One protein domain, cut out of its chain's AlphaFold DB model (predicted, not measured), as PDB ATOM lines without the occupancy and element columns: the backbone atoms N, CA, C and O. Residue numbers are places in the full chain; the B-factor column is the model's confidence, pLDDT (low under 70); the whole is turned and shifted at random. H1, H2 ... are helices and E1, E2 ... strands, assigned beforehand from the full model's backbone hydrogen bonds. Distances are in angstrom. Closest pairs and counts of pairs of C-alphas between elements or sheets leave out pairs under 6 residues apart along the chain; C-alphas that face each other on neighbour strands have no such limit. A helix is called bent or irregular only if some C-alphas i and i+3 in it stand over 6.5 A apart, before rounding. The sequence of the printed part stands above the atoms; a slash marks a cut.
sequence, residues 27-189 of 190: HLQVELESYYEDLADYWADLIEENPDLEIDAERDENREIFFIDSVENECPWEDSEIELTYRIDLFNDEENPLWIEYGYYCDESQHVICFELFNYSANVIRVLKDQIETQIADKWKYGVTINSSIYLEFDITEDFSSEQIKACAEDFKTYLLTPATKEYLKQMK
ATOM      1  N   HIS A  27      -7.166   1.609  43.511       76.75
ATOM      2  CA  HIS A  27      -6.968   2.375  42.287       76.75
ATOM      3  C   HIS A  27      -5.577   2.147  41.681       76.75
ATOM      4  O   HIS A  27      -5.470   1.875  40.487       76.75
ATOM      5  N   LEU A  28      -4.527   2.196  42.506       75.75
ATOM      6  CA  LEU A  28      -3.149   1.949  42.081       75.75
ATOM      7  C   LEU A  28      -2.969   0.531  41.545       75.75
ATOM      8  O   LEU A  28      -2.339   0.360  40.508       75.75
ATOM      9  N   GLN A  29      -3.579  -0.465  42.188       75.31
ATOM     10  CA  GLN A  29      -3.560  -1.846  41.713       75.31
ATOM     11  C   GLN A  29      -4.095  -1.965  40.284       75.31
ATOM     12  O   GLN A  29      -3.450  -2.585  39.447       75.31
ATOM     13  N   VAL A  30      -5.230  -1.328  39.982       78.69
ATOM     14  CA  VAL A  30      -5.817  -1.362  38.634       78.69
ATOM     15  C   VAL A  30      -4.899  -0.702  37.598       78.69
ATOM     16  O   VAL A  30      -4.726  -1.235  36.504       78.69
ATOM     17  N   GLU A  31      -4.304   0.448  37.916       79.88
ATOM     18  CA  GLU A  31      -3.448   1.167  36.960       79.88
ATOM     19  C   GLU A  31      -2.091   0.479  36.746       79.88
ATOM     20  O   GLU A  31      -1.621   0.394  35.613       79.88
ATOM     21  N   LEU A  32      -1.470  -0.040  37.808       75.19
ATOM     22  CA  LEU A  32      -0.187  -0.742  37.723       75.19
ATOM     23  C   LEU A  32      -0.332  -2.117  37.054       75.19
ATOM     24  O   LEU A  32       0.553  -2.525  36.302       75.19
ATOM     25  N   GLU A  33      -1.465  -2.799  37.250       76.12
ATOM     26  CA  GLU A  33      -1.800  -4.024  36.518       76.12
ATOM     27  C   GLU A  33      -2.019  -3.752  35.024       76.12
ATOM     28  O   GLU A  33      -1.521  -4.502  34.191       76.12
ATOM     29  N   SER A  34      -2.669  -2.642  34.658       76.06
ATOM     30  CA  SER A  34      -2.781  -2.249  33.245       76.06
ATOM     31  C   SER A  34      -1.408  -2.008  32.610       76.06
ATOM     32  O   SER A  34      -1.194  -2.395  31.466       76.06
ATOM     33  N   TYR A  35      -0.471  -1.394  33.337       73.62
ATOM     34  CA  TYR A  35       0.888  -1.202  32.830       73.62
ATOM     35  C   TYR A  35       1.669  -2.521  32.714       73.62
ATOM     36  O   TYR A  35       2.463  -2.687  31.790       73.62
ATOM     37  N   TYR A  36       1.421  -3.477  33.615       71.75
ATOM     38  CA  TYR A  36       1.970  -4.828  33.498       71.75
ATOM     39  C   TYR A  36       1.548  -5.486  32.177       71.75
ATOM     40  O   TYR A  36       2.390  -6.007  31.447       71.75
ATOM     41  N   GLU A  37       0.254  -5.421  31.841       73.88
ATOM     42  CA  GLU A  37      -0.270  -5.950  30.575       73.88
ATOM     43  C   GLU A  37       0.376  -5.258  29.361       73.88
ATOM     44  O   GLU A  37       0.792  -5.933  28.420       73.88
ATOM     45  N   ASP A  38       0.563  -3.935  29.414       74.81
ATOM     46  CA  ASP A  38       1.239  -3.168  28.354       74.81
ATOM     47  C   ASP A  38       2.731  -3.538  28.192       74.81
ATOM     48  O   ASP A  38       3.304  -3.426  27.099       74.81
ATOM     49  N   LEU A  39       3.395  -3.958  29.275       73.50
ATOM     50  CA  LEU A  39       4.765  -4.472  29.232       73.50
ATOM     51  C   LEU A  39       4.828  -5.917  28.735       73.50
ATOM     52  O   LEU A  39       5.795  -6.265  28.059       73.50
ATOM     53  N   ALA A  40       3.821  -6.743  29.015       73.88
ATOM     54  CA  ALA A  40       3.787  -8.136  28.575       73.88
ATOM     55  C   ALA A  40       3.919  -8.257  27.048       73.88
ATOM     56  O   ALA A  40       4.725  -9.054  26.567       73.88
ATOM     57  N   ASP A  41       3.218  -7.403  26.294       77.38
ATOM     58  CA  ASP A  41       3.340  -7.339  24.831       77.38
ATOM     59  C   ASP A  41       4.765  -6.955  24.393       77.38
ATOM     60  O   ASP A  41       5.342  -7.581  23.504       77.38
ATOM     61  N   TYR A  42       5.378  -5.966  25.059       78.56
ATOM     62  CA  TYR A  42       6.762  -5.557  24.782       78.56
ATOM     63  C   TYR A  42       7.752  -6.713  24.974       78.56
ATOM     64  O   TYR A  42       8.687  -6.872  24.185       78.56
ATOM     65  N   TRP A  43       7.556  -7.526  26.010       76.38
ATOM     66  CA  TRP A  43       8.428  -8.661  26.276       76.38
ATOM     67  C   TRP A  43       8.188  -9.844  25.351       76.38
ATOM     68  O   TRP A  43       9.151 -10.497  24.952       76.38
ATOM     69  N   ALA A  44       6.932 -10.104  24.987       76.69
ATOM     70  CA  ALA A  44       6.590 -11.143  24.026       76.69
ATOM     71  C   ALA A  44       7.299 -10.899  22.685       76.69
ATOM     72  O   ALA A  44       7.974 -11.800  22.181       76.69
ATOM     73  N   ASP A  45       7.235  -9.665  22.174       81.69
ATOM     74  CA  ASP A  45       7.953  -9.254  20.963       81.69
ATOM     75  C   ASP A  45       9.475  -9.430  21.131       81.69
ATOM     76  O   ASP A  45      10.165  -9.949  20.250       81.69
ATOM     77  N   LEU A  46      10.018  -9.038  22.289       79.31
ATOM     78  CA  LEU A  46      11.451  -9.127  22.566       79.31
ATOM     79  C   LEU A  46      11.968 -10.575  22.580       79.31
ATOM     80  O   LEU A  46      13.048 -10.839  22.038       79.31
ATOM     81  N   ILE A  47      11.224 -11.489  23.205       76.50
ATOM     82  CA  ILE A  47      11.546 -12.920  23.271       76.50
ATOM     83  C   ILE A  47      11.435 -13.550  21.883       76.50
ATOM     84  O   ILE A  47      12.318 -14.312  21.487       76.50
ATOM     85  N   GLU A  48      10.398 -13.209  21.110       80.06
ATOM     86  CA  GLU A  48      10.257 -13.694  19.733       80.06
ATOM     87  C   GLU A  48      11.480 -13.312  18.878       80.06
ATOM     88  O   GLU A  48      11.984 -14.125  18.097       80.06
ATOM     89  N   GLU A  49      12.010 -12.100  19.063       81.88
ATOM     90  CA  GLU A  49      13.211 -11.623  18.372       81.88
ATOM     91  C   GLU A  49      14.530 -12.219  18.907       81.88
ATOM     92  O   GLU A  49      15.549 -12.181  18.205       81.88
ATOM     93  N   ASN A  50      14.547 -12.754  20.133       75.44
ATOM     94  CA  ASN A  50      15.749 -13.235  20.821       75.44
ATOM     95  C   ASN A  50      15.451 -14.558  21.560       75.44
ATOM     96  O   ASN A  50      15.214 -14.543  22.764       75.44
ATOM     97  N   PRO A  51      15.515 -15.712  20.870       73.31
ATOM     98  CA  PRO A  51      15.038 -16.998  21.394       73.31
ATOM     99  C   PRO A  51      15.861 -17.582  22.554       73.31
ATOM    100  O   PRO A  51      15.442 -18.580  23.128       73.31
ATOM    101  N   ASP A  52      17.016 -16.990  22.869       72.19
ATOM    102  CA  ASP A  52      17.848 -17.346  24.028       72.19
ATOM    103  C   ASP A  52      17.456 -16.546  25.294       72.19
ATOM    104  O   ASP A  52      18.106 -16.663  26.329       72.19
ATOM    105  N   LEU A  53      16.446 -15.671  25.205       74.12
ATOM    106  CA  LEU A  53      15.870 -14.971  26.353       74.12
ATOM    107  C   LEU A  53      14.701 -15.749  26.935       74.12
ATOM    108  O   LEU A  53      13.839 -16.242  26.206       74.12
ATOM    109  N   GLU A  54      14.609 -15.715  28.257       68.94
ATOM    110  CA  GLU A  54      13.488 -16.257  29.008       68.94
ATOM    111  C   GLU A  54      12.996 -15.231  30.046       68.94
ATOM    112  O   GLU A  54      13.758 -14.393  30.543       68.94
ATOM    113  N   ILE A  55      11.694 -15.285  30.342       68.12
ATOM    114  CA  ILE A  55      11.081 -14.619  31.500       68.12
ATOM    115  C   ILE A  55      10.900 -15.667  32.588       68.12
ATOM    116  O   ILE A  55      10.454 -16.783  32.302       68.12
ATOM    117  N   ASP A  56      11.190 -15.302  33.836       64.88
ATOM    118  CA  ASP A  56      10.989 -16.207  34.971       64.88
ATOM    119  C   ASP A  56       9.509 -16.241  35.326       64.88
ATOM    120  O   ASP A  56       9.046 -15.480  36.173       64.88
ATOM    121  N   ALA A  57       8.763 -17.122  34.661       53.84
ATOM    122  CA  ALA A  57       7.331 -17.268  34.881       53.84
ATOM    123  C   ALA A  57       6.982 -17.677  36.327       53.84
ATOM    124  O   ALA A  57       5.879 -17.382  36.772       53.84
ATOM    125  N   GLU A  58       7.890 -18.321  37.080       49.88
ATOM    126  CA  GLU A  58       7.636 -18.668  38.490       49.88
ATOM    127  C   GLU A  58       7.739 -17.441  39.410       49.88
ATOM    128  O   GLU A  58       7.041 -17.378  40.422       49.88
ATOM    129  N   ARG A  59       8.571 -16.448  39.065       50.00
ATOM    130  CA  ARG A  59       8.671 -15.164  39.791       50.00
ATOM    131  C   ARG A  59       7.717 -14.086  39.278       50.00
ATOM    132  O   ARG A  59       7.427 -13.145  40.008       50.00
ATOM    133  N   ASP A  60       7.208 -14.252  38.064       48.69
ATOM    134  CA  ASP A  60       6.166 -13.427  37.440       48.69
ATOM    135  C   ASP A  60       4.791 -13.583  38.135       48.69
ATOM    136  O   ASP A  60       3.940 -12.693  38.109       48.69
ATOM    137  N   GLU A  61       4.578 -14.706  38.837       39.94
ATOM    138  CA  GLU A  61       3.368 -14.975  39.628       39.94
ATOM    139  C   GLU A  61       3.309 -14.187  40.954       39.94
ATOM    140  O   GLU A  61       2.239 -14.094  41.571       39.94
ATOM    141  N   ASN A  62       4.408 -13.548  41.372       44.78
ATOM    142  CA  ASN A  62       4.484 -12.790  42.619       44.78
ATOM    143  C   ASN A  62       3.971 -11.353  42.453       44.78
ATOM    144  O   ASN A  62       4.674 -10.378  42.711       44.78
ATOM    145  N   ARG A  63       2.684 -11.219  42.105       49.19
ATOM    146  CA  ARG A  63       1.882 -10.012  42.389       49.19
ATOM    147  C   ARG A  63       1.681  -9.897  43.907       49.19
ATOM    148  O   ARG A  63       0.565 -10.013  44.418       49.19
ATOM    149  N   GLU A  64       2.779  -9.813  44.643       42.50
ATOM    150  CA  GLU A  64       2.806  -9.887  46.092       42.50
ATOM    151  C   GLU A  64       2.518  -8.494  46.654       42.50
ATOM    152  O   GLU A  64       3.310  -7.563  46.556       42.50
ATOM    153  N   ILE A  65       1.327  -8.348  47.238       37.53
ATOM    154  CA  ILE A  65       1.037  -7.238  48.143       37.53
ATOM    155  C   ILE A  65       1.729  -7.584  49.459       37.53
ATOM    156  O   ILE A  65       1.256  -8.462  50.193       37.53
ATOM    157  N   PHE A  66       2.838  -6.915  49.757       36.75
ATOM    158  CA  PHE A  66       3.492  -7.046  51.048       36.75
ATOM    159  C   PHE A  66       2.923  -6.007  52.017       36.75
ATOM    160  O   PHE A  66       3.000  -4.799  51.807       36.75
ATOM    161  N   PHE A  67       2.364  -6.494  53.122       32.00
ATOM    162  CA  PHE A  67       2.269  -5.703  54.345       32.00
ATOM    163  C   PHE A  67       3.500  -6.068  55.171       32.00
ATOM    164  O   PHE A  67       3.499  -7.100  55.849       32.00
ATOM    165  N   ILE A  68       4.577  -5.296  55.036       36.25
ATOM    166  CA  ILE A  68       5.800  -5.529  55.800       36.25
ATOM    167  C   ILE A  68       5.583  -4.946  57.199       36.25
ATOM    168  O   ILE A  68       5.658  -3.744  57.412       36.25
ATOM    169  N   ASP A  69       5.285  -5.814  58.166       29.92
ATOM    170  CA  ASP A  69       5.439  -5.503  59.591       29.92
ATOM    171  C   ASP A  69       6.873  -5.920  59.964       29.92
ATOM    172  O   ASP A  69       7.136  -7.088  60.277       29.92
ATOM    173  N   SER A  70       7.844  -5.018  59.772       34.91
ATOM    174  CA  SER A  70       9.267  -5.332  59.936       34.91
ATOM    175  C   SER A  70       9.610  -5.516  61.415       34.91
ATOM    176  O   SER A  70       9.743  -4.579  62.202       34.91
ATOM    177  N   VAL A  71       9.770  -6.777  61.822       32.78
ATOM    178  CA  VAL A  71      10.458  -7.100  63.079       32.78
ATOM    179  C   VAL A  71      11.682  -7.995  62.858       32.78
ATOM    180  O   VAL A  71      12.517  -8.048  63.757       32.78
ATOM    181  N   GLU A  72      11.872  -8.668  61.709       35.50
ATOM    182  CA  GLU A  72      12.921  -9.709  61.631       35.50
ATOM    183  C   GLU A  72      13.747  -9.907  60.334       35.50
ATOM    184  O   GLU A  72      14.553 -10.836  60.355       35.50
ATOM    185  N   ASN A  73      13.705  -9.108  59.254       35.12
ATOM    186  CA  ASN A  73      14.498  -9.443  58.049       35.12
ATOM    187  C   ASN A  73      15.265  -8.279  57.410       35.12
ATOM    188  O   ASN A  73      14.821  -7.759  56.401       35.12
ATOM    189  N   GLU A  74      16.492  -8.027  57.892       34.81
ATOM    190  CA  GLU A  74      17.531  -7.125  57.345       34.81
ATOM    191  C   GLU A  74      17.540  -6.956  55.800       34.81
ATOM    192  O   GLU A  74      18.425  -7.448  55.094       34.81
ATOM    193  N   CYS A  75      16.579  -6.207  55.268       35.69
ATOM    194  CA  CYS A  75      16.470  -5.805  53.877       35.69
ATOM    195  C   CYS A  75      16.592  -4.281  53.881       35.69
ATOM    196  O   CYS A  75      15.887  -3.624  54.641       35.69
ATOM    197  N   PRO A  76      17.466  -3.668  53.073       38.09
ATOM    198  CA  PRO A  76      17.687  -2.218  53.097       38.09
ATOM    199  C   PRO A  76      16.468  -1.375  52.658       38.09
ATOM    200  O   PRO A  76      16.586  -0.156  52.591       38.09
ATOM    201  N   TRP A  77      15.328  -2.020  52.388       44.47
ATOM    202  CA  TRP A  77      14.035  -1.433  52.032       44.47
ATOM    203  C   TRP A  77      12.932  -1.712  53.082       44.47
ATOM    204  O   TRP A  77      11.779  -1.361  52.854       44.47
ATOM    205  N   GLU A  78      13.261  -2.318  54.235       40.59
ATOM    206  CA  GLU A  78      12.308  -2.730  55.296       40.59
ATOM    207  C   GLU A  78      11.547  -1.593  56.002       40.59
ATOM    208  O   GLU A  78      10.760  -1.861  56.913       40.59
ATOM    209  N   ASP A  79      11.746  -0.341  55.594       40.25
ATOM    210  CA  ASP A  79      11.027   0.788  56.180       40.25
ATOM    211  C   ASP A  79       9.679   1.056  55.483       40.25
ATOM    212  O   ASP A  79       8.884   1.812  56.031       40.25
ATOM    213  N   SER A  80       9.374   0.409  54.343       45.19
ATOM    214  CA  SER A  80       8.074   0.548  53.661       45.19
ATOM    215  C   SER A  80       6.953  -0.157  54.432       45.19
ATOM    216  O   SER A  80       6.793  -1.371  54.333       45.19
ATOM    217  N   GLU A  81       6.142   0.595  55.182       51.50
ATOM    218  CA  GLU A  81       5.001   0.041  55.932       51.50
ATOM    219  C   GLU A  81       3.912  -0.531  55.003       51.50
ATOM    220  O   GLU A  81       3.126  -1.393  55.417       51.50
ATOM    221  N   ILE A  82       3.849  -0.071  53.742       53.78
ATOM    222  CA  ILE A  82       2.950  -0.635  52.733       53.78
ATOM    223  C   ILE A  82       3.569  -0.607  51.330       53.78
ATOM    224  O   ILE A  82       3.969   0.454  50.844       53.78
ATOM    225  N   GLU A  83       3.566  -1.766  50.665       65.31
ATOM    226  CA  GLU A  83       4.172  -1.970  49.351       65.31
ATOM    227  C   GLU A  83       3.207  -2.700  48.393       65.31
ATOM    228  O   GLU A  83       2.593  -3.720  48.730       65.31
ATOM    229  N   LEU A  84       3.064  -2.168  47.177       62.34
ATOM    230  CA  LEU A  84       2.433  -2.857  46.047       62.34
ATOM    231  C   LEU A  84       3.445  -2.906  44.912       62.34
ATOM    232  O   LEU A  84       3.665  -1.874  44.279       62.34
ATOM    233  N   THR A  85       3.991  -4.088  44.639       68.75
ATOM    234  CA  THR A  85       5.128  -4.244  43.732       68.75
ATOM    235  C   THR A  85       4.861  -5.282  42.652       68.75
ATOM    236  O   THR A  85       4.249  -6.326  42.884       68.75
ATOM    237  N   TYR A  86       5.326  -4.968  41.449       65.12
ATOM    238  CA  TYR A  86       5.328  -5.837  40.284       65.12
ATOM    239  C   TYR A  86       6.766  -6.010  39.824       65.12
ATOM    240  O   TYR A  86       7.504  -5.030  39.692       65.12
ATOM    241  N   ARG A  87       7.153  -7.256  39.562       72.94
ATOM    242  CA  ARG A  87       8.520  -7.605  39.199       72.94
ATOM    243  C   ARG A  87       8.557  -8.467  37.949       72.94
ATOM    244  O   ARG A  87       7.775  -9.398  37.818       72.94
ATOM    245  N   ILE A  88       9.502  -8.161  37.062       68.94
ATOM    246  CA  ILE A  88       9.749  -8.936  35.844       68.94
ATOM    247  C   ILE A  88      11.248  -9.192  35.723       68.94
ATOM    248  O   ILE A  88      12.026  -8.249  35.563       68.94
ATOM    249  N   ASP A  89      11.637 -10.467  35.770       70.31
ATOM    250  CA  ASP A  89      13.016 -10.929  35.595       70.31
ATOM    251  C   ASP A  89      13.220 -11.396  34.143       70.31
ATOM    252  O   ASP A  89      12.582 -12.350  33.696       70.31
ATOM    253  N   LEU A  90      14.132 -10.744  33.419       70.12
ATOM    254  CA  LEU A  90      14.600 -11.154  32.096       70.12
ATOM    255  C   LEU A  90      16.001 -11.759  32.224       70.12
ATOM    256  O   LEU A  90      16.943 -11.091  32.669       70.12
ATOM    257  N   PHE A  91      16.163 -13.003  31.786       69.38
ATOM    258  CA  PHE A  91      17.442 -13.698  31.873       69.38
ATOM    259  C   PHE A  91      17.803 -14.437  30.582       69.38
ATOM    260  O   PHE A  91      16.977 -14.745  29.729       69.38
ATOM    261  N   ASN A  92      19.104 -14.651  30.448       64.50
ATOM    262  CA  ASN A  92      19.731 -15.712  29.664       64.50
ATOM    263  C   ASN A  92      20.484 -16.575  30.700       64.50
ATOM    264  O   ASN A  92      20.587 -16.128  31.840       64.50
ATOM    265  N   ASP A  93      21.039 -17.737  30.361       58.88
ATOM    266  CA  ASP A  93      21.766 -18.684  31.248       58.88
ATOM    267  C   ASP A  93      22.903 -18.082  32.152       58.88
ATOM    268  O   ASP A  93      23.641 -18.815  32.815       58.88
ATOM    269  N   GLU A  94      23.096 -16.757  32.183       57.22
ATOM    270  CA  GLU A  94      24.054 -15.987  32.981       57.22
ATOM    271  C   GLU A  94      23.578 -15.606  34.403       57.22
ATOM    272  O   GLU A  94      22.398 -15.446  34.694       57.22
ATOM    273  N   GLU A  95      24.552 -15.342  35.287       61.62
ATOM    274  CA  GLU A  95      24.358 -14.939  36.695       61.62
ATOM    275  C   GLU A  95      23.784 -13.512  36.896       61.62
ATOM    276  O   GLU A  95      23.585 -13.102  38.039       61.62
ATOM    277  N   ASN A  96      23.523 -12.739  35.832       65.44
ATOM    278  CA  ASN A  96      23.166 -11.311  35.920       65.44
ATOM    279  C   ASN A  96      21.875 -10.971  35.149       65.44
ATOM    280  O   ASN A  96      21.959 -10.387  34.066       65.44
ATOM    281  N   PRO A  97      20.686 -11.287  35.689       70.19
ATOM    282  CA  PRO A  97      19.427 -10.941  35.041       70.19
ATOM    283  C   PRO A  97      19.240  -9.420  34.955       70.19
ATOM    284  O   PRO A  97      19.664  -8.666  35.839       70.19
ATOM    285  N   LEU A  98      18.574  -8.979  33.889       75.75
ATOM    286  CA  LEU A  98      17.959  -7.659  33.832       75.75
ATOM    287  C   LEU A  98      16.590  -7.795  34.491       75.75
ATOM    288  O   LEU A  98      15.769  -8.554  33.989       75.75
ATOM    289  N   TRP A  99      16.313  -7.068  35.569       77.94
ATOM    290  CA  TRP A  99      14.967  -7.086  36.136       77.94
ATOM    291  C   TRP A  99      14.393  -5.694  36.327       77.94
ATOM    292  O   TRP A  99      15.120  -4.711  36.490       77.94
ATOM    293  N   ILE A 100      13.068  -5.623  36.300       77.25
ATOM    294  CA  ILE A 100      12.298  -4.414  36.568       77.25
ATOM    295  C   ILE A 100      11.486  -4.647  37.823       77.25
ATOM    296  O   ILE A 100      10.872  -5.701  37.967       77.25
ATOM    297  N   GLU A 101      11.453  -3.638  38.675       81.62
ATOM    298  CA  GLU A 101      10.530  -3.541  39.788       81.62
ATOM    299  C   GLU A 101       9.767  -2.228  39.653       81.62
ATOM    300  O   GLU A 101      10.346  -1.200  39.304       81.62
ATOM    301  N   TYR A 102       8.460  -2.237  39.863       79.19
ATOM    302  CA  TYR A 102       7.717  -0.992  39.962       79.19
ATOM    303  C   TYR A 102       6.536  -1.149  40.892       79.19
ATOM    304  O   TYR A 102       5.928  -2.218  40.995       79.19
ATOM    305  N   GLY A 103       6.192  -0.054  41.547       77.12
ATOM    306  CA  GLY A 103       5.247  -0.140  42.628       77.12
ATOM    307  C   GLY A 103       4.959   1.166  43.324       77.12
ATOM    308  O   GLY A 103       5.434   2.243  42.953       77.12
ATOM    309  N   TYR A 104       4.129   1.026  44.343       76.44
ATOM    310  CA  TYR A 104       3.825   2.069  45.299       76.44
ATOM    311  C   TYR A 104       4.545   1.781  46.611       76.44
ATOM    312  O   TYR A 104       4.335   0.719  47.199       76.44
ATOM    313  N   TYR A 105       5.333   2.755  47.062       76.44
ATOM    314  CA  TYR A 105       6.099   2.701  48.303       76.44
ATOM    315  C   TYR A 105       5.594   3.791  49.253       76.44
ATOM    316  O   TYR A 105       5.577   4.980  48.904       76.44
ATOM    317  N   CYS A 106       5.151   3.382  50.443       70.50
ATOM    318  CA  CYS A 106       4.589   4.273  51.454       70.50
ATOM    319  C   CYS A 106       5.135   3.970  52.852       70.50
ATOM    320  O   CYS A 106       4.823   2.929  53.430       70.50
ATOM    321  N   ASP A 107       5.862   4.932  53.418       69.75
ATOM    322  CA  ASP A 107       6.322   4.950  54.806       69.75
ATOM    323  C   ASP A 107       6.461   6.374  55.368       69.75
ATOM    324  O   ASP A 107       6.004   7.353  54.775       69.75
ATOM    325  N   GLU A 108       7.065   6.506  56.555       63.03
ATOM    326  CA  GLU A 108       7.292   7.800  57.211       63.03
ATOM    327  C   GLU A 108       8.173   8.768  56.392       63.03
ATOM    328  O   GLU A 108       8.156   9.980  56.632       63.03
ATOM    329  N   SER A 109       8.958   8.251  55.446       68.12
ATOM    330  CA  SER A 109       9.951   8.973  54.651       68.12
ATOM    331  C   SER A 109       9.575   9.139  53.175       68.12
ATOM    332  O   SER A 109       9.971  10.143  52.572       68.12
ATOM    333  N   GLN A 110       8.795   8.217  52.606       72.44
ATOM    334  CA  GLN A 110       8.419   8.222  51.191       72.44
ATOM    335  C   GLN A 110       6.939   7.899  50.970       72.44
ATOM    336  O   GLN A 110       6.324   7.112  51.678       72.44
ATOM    337  N   HIS A 111       6.365   8.537  49.955       80.31
ATOM    338  CA  HIS A 111       4.994   8.325  49.503       80.31
ATOM    339  C   HIS A 111       4.990   8.478  47.982       80.31
ATOM    340  O   HIS A 111       4.665   9.546  47.455       80.31
ATOM    341  N   VAL A 112       5.481   7.455  47.280       84.75
ATOM    342  CA  VAL A 112       5.893   7.563  45.873       84.75
ATOM    343  C   VAL A 112       5.398   6.397  45.027       84.75
ATOM    344  O   VAL A 112       5.235   5.279  45.509       84.75
ATOM    345  N   ILE A 113       5.210   6.663  43.736       85.44
ATOM    346  CA  ILE A 113       5.256   5.622  42.708       85.44
ATOM    347  C   ILE A 113       6.670   5.600  42.152       85.44
ATOM    348  O   ILE A 113       7.176   6.646  41.737       85.44
ATOM    349  N   CYS A 114       7.284   4.424  42.121       87.12
ATOM    350  CA  CYS A 114       8.639   4.236  41.624       87.12
ATOM    351  C   CYS A 114       8.674   3.132  40.563       87.12
ATOM    352  O   CYS A 114       7.992   2.114  40.675       87.12
ATOM    353  N   PHE A 115       9.457   3.378  39.515       87.44
ATOM    354  CA  PHE A 115       9.815   2.434  38.469       87.44
ATOM    355  C   PHE A 115      11.326   2.271  38.484       87.44
ATOM    356  O   PHE A 115      12.069   3.220  38.214       87.44
ATOM    357  N   GLU A 116      11.781   1.065  38.766       87.50
ATOM    358  CA  GLU A 116      13.170   0.756  39.022       87.50
ATOM    359  C   GLU A 116      13.669  -0.350  38.096       87.50
ATOM    360  O   GLU A 116      13.032  -1.371  37.849       87.50
ATOM    361  N   LEU A 117      14.854  -0.115  37.549       85.94
ATOM    362  CA  LEU A 117      15.555  -1.035  36.680       85.94
ATOM    363  C   LEU A 117      16.815  -1.511  37.390       85.94
ATOM    364  O   LEU A 117      17.702  -0.712  37.705       85.94
ATOM    365  N   PHE A 118      16.940  -2.818  37.550       81.94
ATOM    366  CA  PHE A 118      18.109  -3.445  38.139       81.94
ATOM    367  C   PHE A 118      18.941  -4.099  37.048       81.94
ATOM    368  O   PHE A 118      18.452  -4.849  36.201       81.94
ATOM    369  N   ASN A 119      20.233  -3.788  37.065       71.69
ATOM    370  CA  ASN A 119      21.201  -4.405  36.178       71.69
ATOM    371  C   ASN A 119      22.574  -4.390  36.847       71.69
ATOM    372  O   ASN A 119      23.119  -3.331  37.140       71.69
ATOM    373  N   TYR A 120      23.186  -5.556  37.024       64.94
ATOM    374  CA  TYR A 120      24.490  -5.670  37.683       64.94
ATOM    375  C   TYR A 120      25.661  -5.092  36.858       64.94
ATOM    376  O   TYR A 120      26.778  -4.934  37.360       64.94
ATOM    377  N   SER A 121      25.434  -4.715  35.595       70.62
ATOM    378  CA  SER A 121      26.432  -4.073  34.742       70.62
ATOM    379  C   SER A 121      26.514  -2.565  35.013       70.62
ATOM    380  O   SER A 121      25.786  -1.755  34.435       70.62
ATOM    381  N   ALA A 122      27.492  -2.154  35.829       69.25
ATOM    382  CA  ALA A 122      27.763  -0.746  36.155       69.25
ATOM    383  C   ALA A 122      27.934   0.173  34.922       69.25
ATOM    384  O   ALA A 122      27.693   1.381  34.988       69.25
ATOM    385  N   ASN A 123      28.347  -0.388  33.779       69.56
ATOM    386  CA  ASN A 123      28.455   0.355  32.524       69.56
ATOM    387  C   ASN A 123      27.086   0.717  31.935       69.56
ATOM    388  O   ASN A 123      26.944   1.828  31.426       69.56
ATOM    389  N   VAL A 124      26.102  -0.184  32.018       73.75
ATOM    390  CA  VAL A 124      24.736   0.056  31.532       73.75
ATOM    391  C   VAL A 124      24.113   1.195  32.332       73.75
ATOM    392  O   VAL A 124      23.708   2.194  31.748       73.75
ATOM    393  N   ILE A 125      24.176   1.132  33.663       78.88
ATOM    394  CA  ILE A 125      23.640   2.173  34.557       78.88
ATOM    395  C   ILE A 125      24.224   3.548  34.249       78.88
ATOM    396  O   ILE A 125      23.491   4.531  34.192       78.88
ATOM    397  N   ARG A 126      25.543   3.643  34.027       77.56
ATOM    398  CA  ARG A 126      26.178   4.926  33.704       77.56
ATOM    399  C   ARG A 126      25.630   5.512  32.401       77.56
ATOM    400  O   ARG A 126      25.331   6.699  32.360       77.56
ATOM    401  N   VAL A 127      25.497   4.689  31.359       77.75
ATOM    402  CA  VAL A 127      24.947   5.126  30.064       77.75
ATOM    403  C   VAL A 127      23.500   5.587  30.215       77.75
ATOM    404  O   VAL A 127      23.125   6.614  29.652       77.75
ATOM    405  N   LEU A 128      22.702   4.856  30.991       83.06
ATOM    406  CA  LEU A 128      21.306   5.191  31.250       83.06
ATOM    407  C   LEU A 128      21.165   6.487  32.050       83.06
ATOM    408  O   LEU A 128      20.351   7.335  31.701       83.06
ATOM    409  N   LYS A 129      22.004   6.693  33.069       82.75
ATOM    410  CA  LYS A 129      22.006   7.921  33.868       82.75
ATOM    411  C   LYS A 129      22.211   9.167  33.003       82.75
ATOM    412  O   LYS A 129      21.442  10.117  33.126       82.75
ATOM    413  N   ASP A 130      23.183   9.140  32.094       80.62
ATOM    414  CA  ASP A 130      23.432  10.260  31.175       80.62
ATOM    415  C   ASP A 130      22.212  10.530  30.260       80.62
ATOM    416  O   ASP A 130      21.927  11.677  29.897       80.62
ATOM    417  N   GLN A 131      21.454   9.489  29.891       76.88
ATOM    418  CA  GLN A 131      20.215   9.639  29.118       76.88
ATOM    419  C   GLN A 131      19.100  10.291  29.941       76.88
ATOM    420  O   GLN A 131      18.447  11.206  29.445       76.88
ATOM    421  N   ILE A 132      18.917   9.891  31.201       81.75
ATOM    422  CA  ILE A 132      17.926  10.504  32.096       81.75
ATOM    423  C   ILE A 132      18.220  11.995  32.297       81.75
ATOM    424  O   ILE A 132      17.340  12.835  32.091       81.75
ATOM    425  N   GLU A 133      19.471  12.324  32.644       80.62
ATOM    426  CA  GLU A 133      19.912  13.700  32.912       80.62
ATOM    427  C   GLU A 133      19.666  14.632  31.714       80.62
ATOM    428  O   GLU A 133      19.447  15.830  31.884       80.62
ATOM    429  N   THR A 134      19.684  14.096  30.492       78.88
ATOM    430  CA  THR A 134      19.507  14.888  29.268       78.88
ATOM    431  C   THR A 134      18.073  14.926  28.744       78.88
ATOM    432  O   THR A 134      17.727  15.886  28.055       78.88
ATOM    433  N   GLN A 135      17.244  13.921  29.042       79.38
ATOM    434  CA  GLN A 135      15.915  13.764  28.430       79.38
ATOM    435  C   GLN A 135      14.747  14.074  29.377       79.38
ATOM    436  O   GLN A 135      13.696  14.514  28.907       79.38
ATOM    437  N   ILE A 136      14.897  13.856  30.690       77.75
ATOM    438  CA  ILE A 136      13.762  13.868  31.639       77.75
ATOM    439  C   ILE A 136      14.053  14.545  32.987       77.75
ATOM    440  O   ILE A 136      13.203  14.499  33.874       77.75
ATOM    441  N   ALA A 137      15.197  15.222  33.132       66.12
ATOM    442  CA  ALA A 137      15.712  15.732  34.410       66.12
ATOM    443  C   ALA A 137      14.788  16.674  35.216       66.12
ATOM    444  O   ALA A 137      15.044  16.881  36.398       66.12
ATOM    445  N   ASP A 138      13.721  17.204  34.609       78.25
ATOM    446  CA  ASP A 138      12.769  18.118  35.256       78.25
ATOM    447  C   ASP A 138      11.379  17.507  35.511       78.25
ATOM    448  O   ASP A 138      10.526  18.161  36.115       78.25
ATOM    449  N   LYS A 139      11.104  16.293  35.016       82.44
ATOM    450  CA  LYS A 139       9.766  15.680  35.101       82.44
ATOM    451  C   LYS A 139       9.617  14.736  36.286       82.44
ATOM    452  O   LYS A 139       8.594  14.763  36.960       82.44
ATOM    453  N   TRP A 140      10.630  13.907  36.500       89.88
ATOM    454  CA  TRP A 140      10.613  12.812  37.462       89.88
ATOM    455  C   TRP A 140      11.794  12.964  38.408       89.88
ATOM    456  O   TRP A 140      12.852  13.468  38.017       89.88
ATOM    457  N   LYS A 141      11.633  12.514  39.650       89.00
ATOM    458  CA  LYS A 141      12.791  12.248  40.497       89.00
ATOM    459  C   LYS A 141      13.481  11.003  39.949       89.00
ATOM    460  O   LYS A 141      12.829  10.105  39.426       89.00
ATOM    461  N   TYR A 142      14.802  10.969  40.024       88.69
ATOM    462  CA  TYR A 142      15.584   9.847  39.527       88.69
ATOM    463  C   TYR A 142      16.875   9.710  40.313       88.69
ATOM    464  O   TYR A 142      17.400  10.684  40.864       88.69
ATOM    465  N   GLY A 143      17.428   8.506  40.311       85.19
ATOM    466  CA  GLY A 143      18.669   8.230  41.005       85.19
ATOM    467  C   GLY A 143      19.253   6.881  40.640       85.19
ATOM    468  O   GLY A 143      18.680   6.112  39.874       85.19
ATOM    469  N   VAL A 144      20.437   6.629  41.187       83.56
ATOM    470  CA  VAL A 144      21.090   5.321  41.152       83.56
ATOM    471  C   VAL A 144      21.232   4.859  42.592       83.56
ATOM    472  O   VAL A 144      21.752   5.614  43.418       83.56
ATOM    473  N   THR A 145      20.775   3.650  42.895       77.12
ATOM    474  CA  THR A 145      20.808   3.120  44.261       77.12
ATOM    475  C   THR A 145      22.141   2.437  44.570       77.12
ATOM    476  O   THR A 145      22.977   2.187  43.696       77.12
ATOM    477  N   ILE A 146      22.333   2.095  45.846       67.75
ATOM    478  CA  ILE A 146      23.489   1.320  46.314       67.75
ATOM    479  C   ILE A 146      23.576  -0.073  45.674       67.75
ATOM    480  O   ILE A 146      24.674  -0.610  45.540       67.75
ATOM    481  N   ASN A 147      22.444  -0.623  45.230       65.44
ATOM    482  CA  ASN A 147      22.346  -1.953  44.636       65.44
ATOM    483  C   ASN A 147      22.575  -1.935  43.123       65.44
ATOM    484  O   ASN A 147      22.348  -2.939  42.459       65.44
ATOM    485  N   SER A 148      23.082  -0.822  42.577       75.19
ATOM    486  CA  SER A 148      23.303  -0.677  41.136       75.19
ATOM    487  C   SER A 148      21.993  -0.827  40.346       75.19
ATOM    488  O   SER A 148      21.937  -1.456  39.294       75.19
ATOM    489  N   SER A 149      20.927  -0.219  40.847       83.31
ATOM    490  CA  SER A 149      19.695   0.007  40.095       83.31
ATOM    491  C   SER A 149      19.538   1.483  39.767       83.31
ATOM    492  O   SER A 149      20.194   2.346  40.358       83.31
ATOM    493  N   ILE A 150      18.702   1.772  38.780       86.81
ATOM    494  CA  ILE A 150      18.366   3.122  38.344       86.81
ATOM    495  C   ILE A 150      16.850   3.264  38.316       86.81
ATOM    496  O   ILE A 150      16.164   2.380  37.810       86.81
ATOM    497  N   TYR A 151      16.335   4.364  38.856       88.88
ATOM    498  CA  TYR A 151      14.897   4.538  39.040       88.88
ATOM    499  C   TYR A 151      14.382   5.872  38.509       88.88
ATOM    500  O   TYR A 151      15.136   6.849  38.417       88.88
ATOM    501  N   LEU A 152      13.085   5.894  38.196       90.31
ATOM    502  CA  LEU A 152      12.251   7.086  38.065       90.31
ATOM    503  C   LEU A 152      11.116   7.009  39.078       90.31
ATOM    504  O   LEU A 152      10.449   5.985  39.177       90.31
ATOM    505  N   GLU A 153      10.859   8.099  39.786       90.69
ATOM    506  CA  GLU A 153       9.784   8.166  40.773       90.69
ATOM    507  C   GLU A 153       9.082   9.530  40.768       90.69
ATOM    508  O   GLU A 153       9.603  10.547  40.284       90.69
ATOM    509  N   PHE A 154       7.896   9.565  41.366       88.69
ATOM    510  CA  PHE A 154       7.193  10.799  41.696       88.69
ATOM    511  C   PHE A 154       6.370  10.652  42.976       88.69
ATOM    512  O   PHE A 154       5.902   9.566  43.314       88.69
ATOM    513  N   ASP A 155       6.177  11.773  43.672       86.44
ATOM    514  CA  ASP A 155       5.380  11.820  44.898       86.44
ATOM    515  C   ASP A 155       3.890  11.645  44.590       86.44
ATOM    516  O   ASP A 155       3.338  12.325  43.716       86.44
ATOM    517  N   ILE A 156       3.214  10.803  45.370       79.38
ATOM    518  CA  ILE A 156       1.757  10.776  45.402       79.38
ATOM    519  C   ILE A 156       1.271  11.975  46.216       79.38
ATOM    520  O   ILE A 156       1.599  12.161  47.390       79.38
ATOM    521  N   THR A 157       0.447  12.794  45.572       75.88
ATOM    522  CA  THR A 157      -0.251  13.926  46.192       75.88
ATOM    523  C   THR A 157      -1.758  13.672  46.173       75.88
ATOM    524  O   THR A 157      -2.214  12.752  45.504       75.88
ATOM    525  N   GLU A 158      -2.557  14.480  46.875       66.25
ATOM    526  CA  GLU A 158      -4.027  14.337  46.879       66.25
ATOM    527  C   GLU A 158      -4.660  14.461  45.475       66.25
ATOM    528  O   GLU A 158      -5.750  13.943  45.248       66.25
ATOM    529  N   ASP A 159      -3.959  15.103  44.532       66.31
ATOM    530  CA  ASP A 159      -4.398  15.336  43.151       66.31
ATOM    531  C   ASP A 159      -3.748  14.368  42.139       66.31
ATOM    532  O   ASP A 159      -3.737  14.648  40.936       66.31
ATOM    533  N   PHE A 160      -3.156  13.255  42.598       72.88
ATOM    534  CA  PHE A 160      -2.503  12.311  41.690       72.88
ATOM    535  C   PHE A 160      -3.497  11.740  40.668       72.88
ATOM    536  O   PHE A 160      -4.668  11.501  40.972       72.88
ATOM    537  N   SER A 161      -3.027  11.509  39.441       75.00
ATOM    538  CA  SER A 161      -3.853  10.939  38.375       75.00
ATOM    539  C   SER A 161      -3.202   9.722  37.728       75.00
ATOM    540  O   SER A 161      -1.978   9.642  37.596       75.00
ATOM    541  N   SER A 162      -4.033   8.808  37.223       80.44
ATOM    542  CA  SER A 162      -3.604   7.694  36.368       80.44
ATOM    543  C   SER A 162      -2.740   8.142  35.183       80.44
ATOM    544  O   SER A 162      -1.886   7.397  34.711       80.44
ATOM    545  N   GLU A 163      -2.952   9.365  34.682       84.44
ATOM    546  CA  GLU A 163      -2.173   9.923  33.572       84.44
ATOM    547  C   GLU A 163      -0.708  10.162  33.960       84.44
ATOM    548  O   GLU A 163       0.170   9.995  33.116       84.44
ATOM    549  N   GLN A 164      -0.424  10.506  35.222       86.31
ATOM    550  CA  GLN A 164       0.950  10.670  35.703       86.31
ATOM    551  C   GLN A 164       1.682   9.332  35.796       86.31
ATOM    552  O   GLN A 164       2.823   9.254  35.344       86.31
ATOM    553  N   ILE A 165       1.016   8.283  36.300       85.31
ATOM    554  CA  ILE A 165       1.564   6.916  36.323       85.31
ATOM    555  C   ILE A 165       1.933   6.506  34.898       85.31
ATOM    556  O   ILE A 165       3.084   6.172  34.640       85.31
ATOM    557  N   LYS A 166       0.994   6.634  33.953       85.12
ATOM    558  CA  LYS A 166       1.207   6.277  32.540       85.12
ATOM    559  C   LYS A 166       2.335   7.079  31.899       85.12
ATOM    560  O   LYS A 166       3.171   6.509  31.210       85.12
ATOM    561  N   ALA A 167       2.393   8.387  32.140       88.38
ATOM    562  CA  ALA A 167       3.456   9.229  31.600       88.38
ATOM    563  C   ALA A 167       4.840   8.856  32.156       88.38
ATOM    564  O   ALA A 167       5.810   8.828  31.400       88.38
ATOM    565  N   CYS A 168       4.935   8.557  33.456       88.44
ATOM    566  CA  CYS A 168       6.178   8.110  34.080       88.44
ATOM    567  C   CYS A 168       6.598   6.737  33.550       88.44
ATOM    568  O   CYS A 168       7.762   6.537  33.213       88.44
ATOM    569  N   ALA A 169       5.642   5.821  33.412       85.44
ATOM    570  CA  ALA A 169       5.863   4.476  32.912       85.44
ATOM    571  C   ALA A 169       6.347   4.480  31.446       85.44
ATOM    572  O   ALA A 169       7.308   3.796  31.099       85.44
ATOM    573  N   GLU A 170       5.770   5.330  30.594       88.38
ATOM    574  CA  GLU A 170       6.215   5.518  29.206       88.38
ATOM    575  C   GLU A 170       7.616   6.144  29.105       88.38
ATOM    576  O   GLU A 170       8.443   5.695  28.302       88.38
ATOM    577  N   ASP A 171       7.919   7.153  29.929       90.19
ATOM    578  CA  ASP A 171       9.262   7.739  29.991       90.19
ATOM    579  C   ASP A 171      10.277   6.692  30.514       90.19
ATOM    580  O   ASP A 171      11.354   6.539  29.934       90.19
ATOM    581  N   PHE A 172       9.924   5.896  31.530       89.00
ATOM    582  CA  PHE A 172      10.735   4.771  32.012       89.00
ATOM    583  C   PHE A 172      10.995   3.748  30.897       89.00
ATOM    584  O   PHE A 172      12.146   3.413  30.602       89.00
ATOM    585  N   LYS A 173       9.945   3.300  30.202       86.75
ATOM    586  CA  LYS A 173      10.045   2.349  29.088       86.75
ATOM    587  C   LYS A 173      10.967   2.864  27.978       86.75
ATOM    588  O   LYS A 173      11.795   2.119  27.441       86.75
ATOM    589  N   THR A 174      10.828   4.143  27.636       87.69
ATOM    590  CA  THR A 174      11.529   4.788  26.519       87.69
ATOM    591  C   THR A 174      12.996   5.069  26.828       87.69
ATOM    592  O   THR A 174      13.858   4.804  25.985       87.69
ATOM    593  N   TYR A 175      13.289   5.612  28.012       87.19
ATOM    594  CA  TYR A 175      14.613   6.145  28.351       87.19
ATOM    595  C   TYR A 175      15.445   5.227  29.245       87.19
ATOM    596  O   TYR A 175      16.660   5.400  29.300       87.19
ATOM    597  N   LEU A 176      14.829   4.246  29.910       87.75
ATOM    598  CA  LEU A 176      15.541   3.284  30.749       87.75
ATOM    599  C   LEU A 176      15.457   1.874  30.205       87.75
ATOM    600  O   LEU A 176      16.480   1.315  29.806       87.75
ATOM    601  N   LEU A 177      14.249   1.321  30.140       85.25
ATOM    602  CA  LEU A 177      14.064  -0.083  29.809       85.25
ATOM    603  C   LEU A 177      14.583  -0.413  28.406       85.25
ATOM    604  O   LEU A 177      15.489  -1.226  28.243       85.25
ATOM    605  N   THR A 178      14.053   0.257  27.382       85.12
ATOM    606  CA  THR A 178      14.399  -0.052  25.989       85.12
ATOM    607  C   THR A 178      15.907   0.083  25.717       85.12
ATOM    608  O   THR A 178      16.475  -0.800  25.061       85.12
ATOM    609  N   PRO A 179      16.598   1.144  26.179       86.69
ATOM    610  CA  PRO A 179      18.050   1.232  26.054       86.69
ATOM    611  C   PRO A 179      18.801   0.152  26.846       86.69
ATOM    612  O   PRO A 179      19.752  -0.418  26.308       86.69
ATOM    613  N   ALA A 180      18.376  -0.173  28.070       83.19
ATOM    614  CA  ALA A 180      19.025  -1.190  28.896       83.19
ATOM    615  C   ALA A 180      18.943  -2.576  28.268       83.19
ATOM    616  O   ALA A 180      19.962  -3.250  28.138       83.19
ATOM    617  N   THR A 181      17.757  -2.955  27.792       80.25
ATOM    618  CA  THR A 181      17.526  -4.201  27.061       80.25
ATOM    619  C   THR A 181      18.436  -4.291  25.838       80.25
ATOM    620  O   THR A 181      19.089  -5.305  25.615       80.25
ATOM    621  N   LYS A 182      18.577  -3.207  25.061       84.06
ATOM    622  CA  LYS A 182      19.490  -3.184  23.904       84.06
ATOM    623  C   LYS A 182      20.948  -3.408  24.297       84.06
ATOM    624  O   LYS A 182      21.660  -4.108  23.581       84.06
ATOM    625  N   GLU A 183      21.415  -2.796  25.382       80.88
ATOM    626  CA  GLU A 183      22.787  -2.994  25.867       80.88
ATOM    627  C   GLU A 183      22.999  -4.383  26.479       80.88
ATOM    628  O   GLU A 183      24.069  -4.966  26.300       80.88
ATOM    629  N   TYR A 184      21.987  -4.934  27.148       78.12
ATOM    630  CA  TYR A 184      21.988  -6.296  27.675       78.12
ATOM    631  C   TYR A 184      22.112  -7.325  26.539       78.12
ATOM    632  O   TYR A 184      23.044  -8.128  26.517       78.12
ATOM    633  N   LEU A 185      21.296  -7.201  25.488       77.81
ATOM    634  CA  LEU A 185      21.357  -8.089  24.321       77.81
ATOM    635  C   LEU A 185      22.660  -7.990  23.524       77.81
ATOM    636  O   LEU A 185      23.068  -8.954  22.876       77.81
ATOM    637  N   LYS A 186      23.329  -6.831  23.533       79.94
ATOM    638  CA  LYS A 186      24.670  -6.703  22.938       79.94
ATOM    639  C   LYS A 186      25.711  -7.497  23.718       79.94
ATOM    640  O   LYS A 186      26.609  -8.048  23.091       79.94
ATOM    641  N   GLN A 187      25.602  -7.532  25.046       73.25
ATOM    642  CA  GLN A 187      26.518  -8.288  25.904       73.25
ATOM    643  C   GLN A 187      26.354  -9.794  25.681       73.25
ATOM    644  O   GLN A 187      27.357 -10.475  25.537       73.25
ATOM    645  N   MET A 188      25.122 -10.277  25.491       68.06
ATOM    646  CA  MET A 188      24.836 -11.696  25.220       68.06
ATOM    647  C   MET A 188      25.399 -12.236  23.892       68.06
ATOM    648  O   MET A 188      25.546 -13.443  23.723       68.06
ATOM    649  N   LYS A 189      25.676 -11.373  22.907       64.81
ATOM    650  CA  LYS A 189      26.154 -11.784  21.568       64.81
ATOM    651  C   LYS A 189      27.684 -11.904  21.473       64.81
ATOM    652  O   LYS A 189      28.199 -12.114  20.368       64.81
TER     653      LYS A 189
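Overview. This is residues 27 to 189 of the 190 residues of an uncharacterized protein of Bacteroides coprosuis DSM 18011 (UniProt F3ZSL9). A twisted sheet of five antiparallel strands has helices over one face: H1 over the E1 and E2 side, H4a, the first arm of a bent helix, over E3 and E5, and H3 over E5 and E4. The small H2 and a long stretch with no named element, residues 61 to 81, lie beyond the edge strand E1. The printed part has 163 residues, in the order H1 H2 E1 E2 E3 H3 E4 E5 H4; the sheet's order is E1 E2 E3 E5 E4, and the class is mixed, helices and strands. It is compact, with a radius of gyration of the C-alphas of 15.7 A, and spans 45 by 37 by 30 A.

Arrangement. E1, residues 82 to 91, E2, residues 98 to 106, and E3, residues 111 to 118, form a meander, each strand the antiparallel neighbour of the one before; N 86 and O 102 are 2.9 A apart, and N 116 and O 101 are 2.7 A apart, both within hydrogen-bond range. E5, residues 149 to 155, is the next neighbour, with N 115 and O 152 at 2.8 A, and forms a hairpin with the edge strand E4, residues 141 to 144, where N 153 and O 141 are 2.8 A apart. H3, residues 122 to 135, joins E3 to E4 in a split strand-helix-strand unit, two strands running the same way with E5 between them, and its crossover is right-handed. H4, residues 162 to 188, was assigned as one helix by its hydrogen bonds but is bent: C-alphas 175 and 178 are 6.6 A apart. Its arms H4a, residues 162 to 175, and H4b, residues 178 to 188, stand at a steep tilt of 35.1 degrees, only just steep. H1, residues 27 to 49, H3 and H4a are on the same face in two layers, helices and sheet, at heights over the sheet of 9.8, 9.3 and 9.4 A. H1 touches H4a with residues 31 to 35 alone, closest at the C-alphas of Glu 31 and Ser 162, 6.6 A, at a shallow tilt of 26 degrees, the same way. H3 touches H4b with residues 124 to 128 alone, closest at the C-alphas of Val 124 and Ala 180, 6.4 A, at a shallow tilt of 23 degrees, opposite ways. H4b and H2, residues 57 to 60, only graze the sheet. Every O i to N i+4 pair is within hydrogen-bond range in H3, H4a and H4b, and 17 of 19 are in H1; H2 is too short for such a pair.

Along the chain. H1 begins at C-alpha 27, (-6.968, 2.375, 42.287), and is 34.3 A long. E1 is 28.6 A and E2 25.1 A long. H4b ends at C-alpha 188, (24.836, -11.696, 25.220).

Size, cuts and confidence. The two C-alphas farthest apart, those of Glu 158 and Lys 189, are 47.3 A apart. The printed part has no cut, and the link from H2 to E1, 21 residues, is long. The mean pLDDT of the printed part is 71.6, and residues 54 to 86 are under 70, among others.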